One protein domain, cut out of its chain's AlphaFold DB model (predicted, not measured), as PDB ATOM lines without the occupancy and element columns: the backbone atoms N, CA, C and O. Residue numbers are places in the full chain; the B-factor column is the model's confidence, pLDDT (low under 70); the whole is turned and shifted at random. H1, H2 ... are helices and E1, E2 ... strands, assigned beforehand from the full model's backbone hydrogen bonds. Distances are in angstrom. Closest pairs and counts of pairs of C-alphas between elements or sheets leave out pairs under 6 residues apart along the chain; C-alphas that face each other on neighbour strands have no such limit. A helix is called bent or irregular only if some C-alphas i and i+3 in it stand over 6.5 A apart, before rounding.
ATOM      1  N   LYS A   4     280.434 413.800 436.021       94.00
ATOM      2  CA  LYS A   4     279.355 413.253 435.206       94.00
ATOM      3  C   LYS A   4     278.786 414.335 434.295       94.00
ATOM      4  O   LYS A   4     278.731 414.141 433.085       94.00
ATOM      5  N   GLU A   5     278.478 415.508 434.853       96.50
ATOM      6  CA  GLU A   5     278.001 416.665 434.090       96.50
ATOM      7  C   GLU A   5     279.007 417.083 432.998       96.50
ATOM      8  O   GLU A   5     278.601 417.456 431.898       96.50
ATOM      9  N   PHE A   6     280.317 417.000 433.262       97.06
ATOM     10  CA  PHE A   6     281.353 417.304 432.267       97.06
ATOM     11  C   PHE A   6     281.388 416.288 431.119       97.06
ATOM     12  O   PHE A   6     281.460 416.678 429.950       97.06
ATOM     13  N   VAL A   7     281.350 414.991 431.437       95.31
ATOM     14  CA  VAL A   7     281.370 413.917 430.433       95.31
ATOM     15  C   VAL A   7     280.096 413.965 429.586       95.31
ATOM     16  O   VAL A   7     280.182 413.906 428.360       95.31
ATOM     17  N   GLU A   8     278.937 414.197 430.208       95.38
ATOM     18  CA  GLU A   8     277.660 414.386 429.510       95.38
ATOM     19  C   GLU A   8     277.699 415.571 428.534       95.38
ATOM     20  O   GLU A   8     277.300 415.431 427.378       95.38
ATOM     21  N   GLN A   9     278.236 416.722 428.956       97.25
ATOM     22  CA  GLN A   9     278.382 417.906 428.093       97.25
ATOM     23  C   GLN A   9     279.434 417.738 426.989       97.25
ATOM     24  O   GLN A   9     279.394 418.453 425.987       97.25
ATOM     25  N   SER A  10     280.375 416.809 427.159       96.94
ATOM     26  CA  SER A  10     281.407 416.509 426.163       96.94
ATOM     27  C   SER A  10     280.877 415.632 425.020       96.94
ATOM     28  O   SER A  10     281.467 415.604 423.939       96.94
ATOM     29  N   ALA A  11     279.760 414.929 425.209       97.75
ATOM     30  CA  ALA A  11     279.183 414.073 424.179       97.75
ATOM     31  C   ALA A  11     278.819 414.866 422.912       97.75
ATOM     32  O   ALA A  11     278.240 415.951 422.969       97.75
ATOM     33  N   GLY A  12     279.138 414.314 421.743       98.12
ATOM     34  CA  GLY A  12     278.828 414.930 420.458       98.12
ATOM     35  C   GLY A  12     279.958 414.850 419.440       98.12
ATOM     36  O   GLY A  12     280.920 414.095 419.580       98.12
ATOM     37  N   LYS A  13     279.811 415.634 418.370       98.44
ATOM     38  CA  LYS A  13     280.773 415.712 417.268       98.44
ATOM     39  C   LYS A  13     281.587 416.988 417.392       98.44
ATOM     40  O   LYS A  13     281.021 418.075 417.472       98.44
ATOM     41  N   TRP A  14     282.901 416.848 417.328       98.44
ATOM     42  CA  TRP A  14     283.833 417.943 417.531       98.44
ATOM     43  C   TRP A  14     284.805 418.038 416.372       98.44
ATOM     44  O   TRP A  14     285.384 417.041 415.943       98.44
ATOM     45  N   PHE A  15     285.036 419.259 415.906       98.31
ATOM     46  CA  PHE A  15     286.248 419.566 415.167       98.31
ATOM     47  C   PHE A  15     287.355 419.866 416.180       98.31
ATOM     48  O   PHE A  15     287.187 420.714 417.056       98.31
ATOM     49  N   SER A  16     288.475 419.162 416.072       97.94
ATOM     50  CA  SER A  16     289.626 419.312 416.956       97.94
ATOM     51  C   SER A  16     290.846 419.752 416.161       97.94
ATOM     52  O   SER A  16     291.171 419.181 415.118       97.94
ATOM     53  N   GLN A  17     291.538 420.762 416.681       97.94
ATOM     54  CA  GLN A  17     292.828 421.210 416.183       97.94
ATOM     55  C   GLN A  17     293.854 421.050 417.302       97.94
ATOM     56  O   GLN A  17     293.718 421.642 418.372       97.94
ATOM     57  N   ARG A  18     294.886 420.246 417.052       97.44
ATOM     58  CA  ARG A  18     295.949 419.950 418.016       97.44
ATOM     59  C   ARG A  18     297.262 420.547 417.537       97.44
ATOM     60  O   ARG A  18     297.589 420.427 416.359       97.44
ATOM     61  N   SER A  19     298.024 421.128 418.459       96.50
ATOM     62  CA  SER A  19     299.403 421.566 418.225       96.50
ATOM     63  C   SER A  19     300.328 420.927 419.256       96.50
ATOM     64  O   SER A  19     300.068 421.001 420.454       96.50
ATOM     65  N   ASN A  20     301.394 420.290 418.784       96.31
ATOM     66  CA  ASN A  20     302.416 419.641 419.589       96.31
ATOM     67  C   ASN A  20     303.679 420.498 419.569       96.31
ATOM     68  O   ASN A  20     304.304 420.670 418.521       96.31
ATOM     69  N   HIS A  21     304.074 420.986 420.738       95.06
ATOM     70  CA  HIS A  21     305.340 421.681 420.923       95.06
ATOM     71  C   HIS A  21     306.357 420.704 421.508       95.06
ATOM     72  O   HIS A  21     306.270 420.326 422.676       95.06
ATOM     73  N   TYR A  22     307.306 420.268 420.685       94.00
ATOM     74  CA  TYR A  22     308.381 419.397 421.138       94.00
ATOM     75  C   TYR A  22     309.385 420.211 421.962       94.00
ATOM     76  O   TYR A  22     309.832 421.271 421.535       94.00
ATOM     77  N   LEU A  23     309.727 419.719 423.158       92.62
ATOM     78  CA  LEU A  23     310.726 420.358 424.031       92.62
ATOM     79  C   LEU A  23     312.165 420.139 423.535       92.62
ATOM     80  O   LEU A  23     313.079 420.854 423.936       92.62
ATOM     81  N   SER A  24     312.372 419.129 422.688       90.81
ATOM     82  CA  SER A  24     313.621 418.908 421.961       90.81
ATOM     83  C   SER A  24     313.699 419.826 420.734       90.81
ATOM     84  O   SER A  24     312.808 420.624 420.470       90.81
ATOM     85  N   THR A  25     314.755 419.713 419.931       88.00
ATOM     86  CA  THR A  25     314.982 420.576 418.757       88.00
ATOM     87  C   THR A  25     314.043 420.305 417.570       88.00
ATOM     88  O   THR A  25     314.306 420.771 416.464       88.00
ATOM     89  N   GLN A  26     312.986 419.512 417.754       93.94
ATOM     90  CA  GLN A  26     312.024 419.191 416.701       93.94
ATOM     91  C   GLN A  26     311.051 420.362 416.481       93.94
ATOM     92  O   GLN A  26     310.673 421.041 417.437       93.94
ATOM     93  N   PRO A  27     310.629 420.623 415.232       91.44
ATOM     94  CA  PRO A  27     309.674 421.685 414.943       91.44
ATOM     95  C   PRO A  27     308.294 421.361 415.519       91.44
ATOM     96  O   PRO A  27     307.898 420.201 415.593       91.44
ATOM     97  N   THR A  28     307.544 422.402 415.890       93.56
ATOM     98  CA  THR A  28     306.135 422.260 416.290       93.56
ATOM     99  C   THR A  28     305.327 421.639 415.154       93.56
ATOM    100  O   THR A  28     305.489 422.006 413.991       93.56
ATOM    101  N   GLU A  29     304.428 420.730 415.508       96.31
ATOM    102  CA  GLU A  29     303.543 420.045 414.571       96.31
ATOM    103  C   GLU A  29     302.090 420.378 414.900       96.31
ATOM    104  O   GLU A  29     301.696 420.331 416.063       96.31
ATOM    105  N   SER A  30     301.275 420.667 413.888       96.44
ATOM    106  CA  SER A  30     299.837 420.875 414.063       96.44
ATOM    107  C   SER A  30     299.038 419.926 413.179       96.44
ATOM    108  O   SER A  30     299.429 419.632 412.052       96.44
ATOM    109  N   GLY A  31     297.893 419.475 413.683       97.19
ATOM    110  CA  GLY A  31     296.987 418.573 412.983       97.19
ATOM    111  C   GLY A  31     295.527 418.892 413.274       97.19
ATOM    112  O   GLY A  31     295.195 419.511 414.287       97.19
ATOM    113  N   GLN A  32     294.658 418.465 412.366       98.31
ATOM    114  CA  GLN A  32     293.209 418.593 412.486       98.31
ATOM    115  C   GLN A  32     292.577 417.203 412.467       98.31
ATOM    116  O   GLN A  32     293.041 416.311 411.758       98.31
ATOM    117  N   SER A  33     291.506 417.027 413.230       97.88
ATOM    118  CA  SER A  33     290.737 415.785 413.273       97.88
ATOM    119  C   SER A  33     289.285 416.066 413.622       97.88
ATOM    120  O   SER A  33     288.990 417.016 414.343       97.88
ATOM    121  N   ASN A  34     288.384 415.195 413.179       98.19
ATOM    122  CA  ASN A  34     287.024 415.156 413.701       98.19
ATOM    123  C   ASN A  34     286.944 414.074 414.781       98.19
ATOM    124  O   ASN A  34     287.446 412.970 414.578       98.19
ATOM    125  N   LEU A  35     286.325 414.400 415.910       97.69
ATOM    126  CA  LEU A  35     286.106 413.495 417.032       97.69
ATOM    127  C   LEU A  35     284.607 413.258 417.204       97.69
ATOM    128  O   LEU A  35     283.796 414.164 416.996       97.69
ATOM    129  N   VAL A  36     284.255 412.046 417.611       98.12
ATOM    130  CA  VAL A  36     282.909 411.695 418.062       98.12
ATOM    131  C   VAL A  36     283.054 411.146 419.472       98.12
ATOM    132  O   VAL A  36     283.831 410.220 419.691       98.12
ATOM    133  N   MET A  37     282.356 411.761 420.419       97.56
ATOM    134  CA  MET A  37     282.287 411.314 421.805       97.56
ATOM    135  C   MET A  37     280.872 410.826 422.082       97.56
ATOM    136  O   MET A  37     279.913 411.584 421.927       97.56
ATOM    137  N   GLU A  38     280.753 409.562 422.469       97.00
ATOM    138  CA  GLU A  38     279.484 408.905 422.775       97.00
ATOM    139  C   GLU A  38     279.465 408.505 424.248       97.00
ATOM    140  O   GLU A  38     280.481 408.080 424.801       97.00
ATOM    141  N   LEU A  39     278.312 408.679 424.893       95.62
ATOM    142  CA  LEU A  39     278.118 408.270 426.279       95.62
ATOM    143  C   LEU A  39     277.755 406.797 426.317       95.62
ATOM    144  O   LEU A  39     276.770 406.386 425.703       95.62
ATOM    145  N   LEU A  40     278.511 406.040 427.101       95.31
ATOM    146  CA  LEU A  40     278.178 404.667 427.434       95.31
ATOM    147  C   LEU A  40     277.548 404.633 428.821       95.31
ATOM    148  O   LEU A  40     278.013 405.285 429.756       95.31
ATOM    149  N   LEU A  41     276.461 403.879 428.942       92.12
ATOM    150  CA  LEU A  41     275.791 403.670 430.217       92.12
ATOM    151  C   LEU A  41     276.545 402.619 431.038       92.12
ATOM    152  O   LEU A  41     277.258 401.777 430.503       92.12
ATOM    153  N   THR A  42     276.341 402.610 432.350       92.06
ATOM    154  CA  THR A  42     277.008 401.664 433.266       92.06
ATOM    155  C   THR A  42     276.668 400.195 433.002       92.06
ATOM    156  O   THR A  42     277.397 399.303 433.432       92.06
ATOM    157  N   ASN A  43     275.566 399.930 432.298       93.56
ATOM    158  CA  ASN A  43     275.153 398.596 431.873       93.56
ATOM    159  C   ASN A  43     275.650 398.218 430.468       93.56
ATOM    160  O   ASN A  43     275.319 397.132 429.991       93.56
ATOM    161  N   ASP A  44     276.403 399.095 429.806       96.88
ATOM    162  CA  ASP A  44     277.017 398.786 428.525       96.88
ATOM    163  C   ASP A  44     278.052 397.653 428.703       96.88
ATOM    164  O   ASP A  44     278.860 397.699 429.642       96.88
ATOM    165  N   PRO A  45     278.046 396.618 427.841       96.88
ATOM    166  CA  PRO A  45     278.991 395.510 427.935       96.88
ATOM    167  C   PRO A  45     280.463 395.939 427.953       96.88
ATOM    168  O   PRO A  45     281.251 395.326 428.676       96.88
ATOM    169  N   GLU A  46     280.840 396.985 427.211       97.06
ATOM    170  CA  GLU A  46     282.222 397.480 427.186       97.06
ATOM    171  C   GLU A  46     282.605 398.121 428.525       97.06
ATOM    172  O   GLU A  46     283.693 397.868 429.051       97.06
ATOM    173  N   VAL A  47     281.686 398.876 429.138       96.81
ATOM    174  CA  VAL A  47     281.893 399.478 430.465       96.81
ATOM    175  C   VAL A  47     282.052 398.392 431.530       96.81
ATOM    176  O   VAL A  47     282.983 398.449 432.338       96.81
ATOM    177  N   ILE A  48     281.198 397.365 431.503       97.25
ATOM    178  CA  ILE A  48     281.277 396.224 432.427       97.25
ATOM    179  C   ILE A  48     282.614 395.493 432.268       97.25
ATOM    180  O   ILE A  48     283.270 395.194 433.270       97.25
ATOM    181  N   GLN A  49     283.036 395.230 431.029       97.81
ATOM    182  CA  GLN A  49     284.286 394.531 430.742       97.81
ATOM    183  C   GLN A  49     285.504 395.304 431.266       97.81
ATOM    184  O   GLN A  49     286.397 394.707 431.870       97.81
ATOM    185  N   ILE A  50     285.535 396.628 431.079       97.56
ATOM    186  CA  ILE A  50     286.604 397.484 431.611       97.56
ATOM    187  C   ILE A  50     286.606 397.443 433.143       97.56
ATOM    188  O   ILE A  50     287.655 397.199 433.735       97.56
ATOM    189  N   CYS A  51     285.446 397.618 433.789       97.75
ATOM    190  CA  CYS A  51     285.341 397.574 435.251       97.75
ATOM    191  C   CYS A  51     285.886 396.254 435.815       97.75
ATOM    192  O   CYS A  51     286.734 396.262 436.707       97.75
ATOM    193  N   GLN A  52     285.484 395.121 435.232       96.38
ATOM    194  CA  GLN A  52     285.975 393.798 435.624       96.38
ATOM    195  C   GLN A  52     287.490 393.656 435.433       96.38
ATOM    196  O   GLN A  52     288.166 393.126 436.314       96.38
ATOM    197  N   GLY A  53     288.042 394.176 434.331       97.75
ATOM    198  CA  GLY A  53     289.484 394.157 434.061       97.75
ATOM    199  C   GLY A  53     290.328 394.894 435.108       97.75
ATOM    200  O   GLY A  53     291.482 394.531 435.330       97.75
ATOM    201  N   TYR A  54     289.743 395.882 435.790       97.75
ATOM    202  CA  TYR A  54     290.382 396.637 436.871       97.75
ATOM    203  C   TYR A  54     289.908 396.234 438.280       97.75
ATOM    204  O   TYR A  54     290.305 396.875 439.251       97.75
ATOM    205  N   ASN A  55     289.119 395.162 438.420       96.94
ATOM    206  CA  ASN A  55     288.497 394.730 439.683       96.94
ATOM    207  C   ASN A  55     287.634 395.823 440.347       96.94
ATOM    208  O   ASN A  55     287.668 396.010 441.563       96.94
ATOM    209  N   ILE A  56     286.874 396.558 439.537       96.94
ATOM    210  CA  ILE A  56     285.924 397.587 439.969       96.94
ATOM    211  C   ILE A  56     284.507 397.027 439.843       96.94
ATOM    212  O   ILE A  56     284.160 396.419 438.830       96.94
ATOM    213  N   GLU A  57     283.669 397.266 440.851       95.12
ATOM    214  CA  GLU A  57     282.242 396.936 440.802       95.12
ATOM    215  C   GLU A  57     281.526 397.835 439.776       95.12
ATOM    216  O   GLU A  57     281.461 399.050 439.997       95.12
ATOM    217  N   PRO A  58     280.937 397.298 438.685       93.19
ATOM    218  CA  PRO A  58     280.335 398.119 437.627       93.19
ATOM    219  C   PRO A  58     279.237 399.068 438.123       93.19
ATOM    220  O   PRO A  58     279.060 400.159 437.591       93.19
ATOM    221  N   ALA A  59     278.535 398.692 439.197       91.75
ATOM    222  CA  ALA A  59     277.505 399.518 439.829       91.75
ATOM    223  C   ALA A  59     278.042 400.825 440.452       91.75
ATOM    224  O   ALA A  59     277.252 401.681 440.842       91.75
ATOM    225  N   THR A  60     279.364 400.965 440.572       93.75
ATOM    226  CA  THR A  60     280.030 402.162 441.107       93.75
ATOM    227  C   THR A  60     280.572 403.096 440.022       93.75
ATOM    228  O   THR A  60     281.064 404.173 440.356       93.75
ATOM    229  N   ALA A  61     280.474 402.718 438.741       93.19
ATOM    230  CA  ALA A  61     280.826 403.591 437.625       93.19
ATOM    231  C   ALA A  61     279.826 404.756 437.507       93.19
ATOM    232  O   ALA A  61     278.627 404.573 437.732       93.19
TER     233      ALA A  61
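This is residues 4 to 61 of the 62 residues of the protein "Phycobiliprotein lyase" of Symploca sp. SIO1C4 (UniProt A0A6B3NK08). A long, bent hairpin of two strands, E1 and E2, reaches out as an arm, and at the end away from its tip are two small helices, H1 before E1 and H2 after E2; the two helices are apart. Residues 22 to 27, at the tip of the hairpin, stand free, and residues 54 to 61 fold back beside H2. The printed part has 58 residues, with two named helices and two named strands in the order H1, E1, E2, H2; the sheet, E1 - E2, is antiparallel, and the class is mixed, helices and strands. The whole is extended, with a radius of gyration of the C-alphas of 17.1 A, and elongated, spanning 47 by 26 by 18 A.

E1, residues 12 to 20, and E2, residues 29 to 37, form a hairpin, antiparallel at 160 degrees between their directions. N 12 and O 37 are 2.8 A apart and N 29 and O 20 are 3.0 A apart, both within hydrogen-bond range. E1 bends by 50 degrees at residue 15, and E2 by 55 degrees at residue 34. The closest C-alphas of H1, residues 4 to 10, and E2 are those of Ser 10 and Met 37, 6.8 A apart. H2, residues 45 to 53, is apart from H1 and from E1. In H1 and H2 every O i to N i+4 pair is within hydrogen-bond range.

E1 and E2 each measure 24.1 A from first to last C-alpha; E1 begins at C-alpha 12, (278.828, 414.930, 420.458). H1 measures 9.8 A and begins at C-alpha 4, (279.355, 413.253, 435.206). H2 measures 12.2 A and ends at C-alpha 53, (289.484, 394.157, 434.061).

The two C-alphas farthest apart, those of Thr 25 and Ala 59, are 47.9 A apart. The printed part has no cut. The link H1 to E1 is tight; E1 to E2 and E2 to H2 are short. The mean pLDDT of the printed part is 95.9, and no printed residue is under 70.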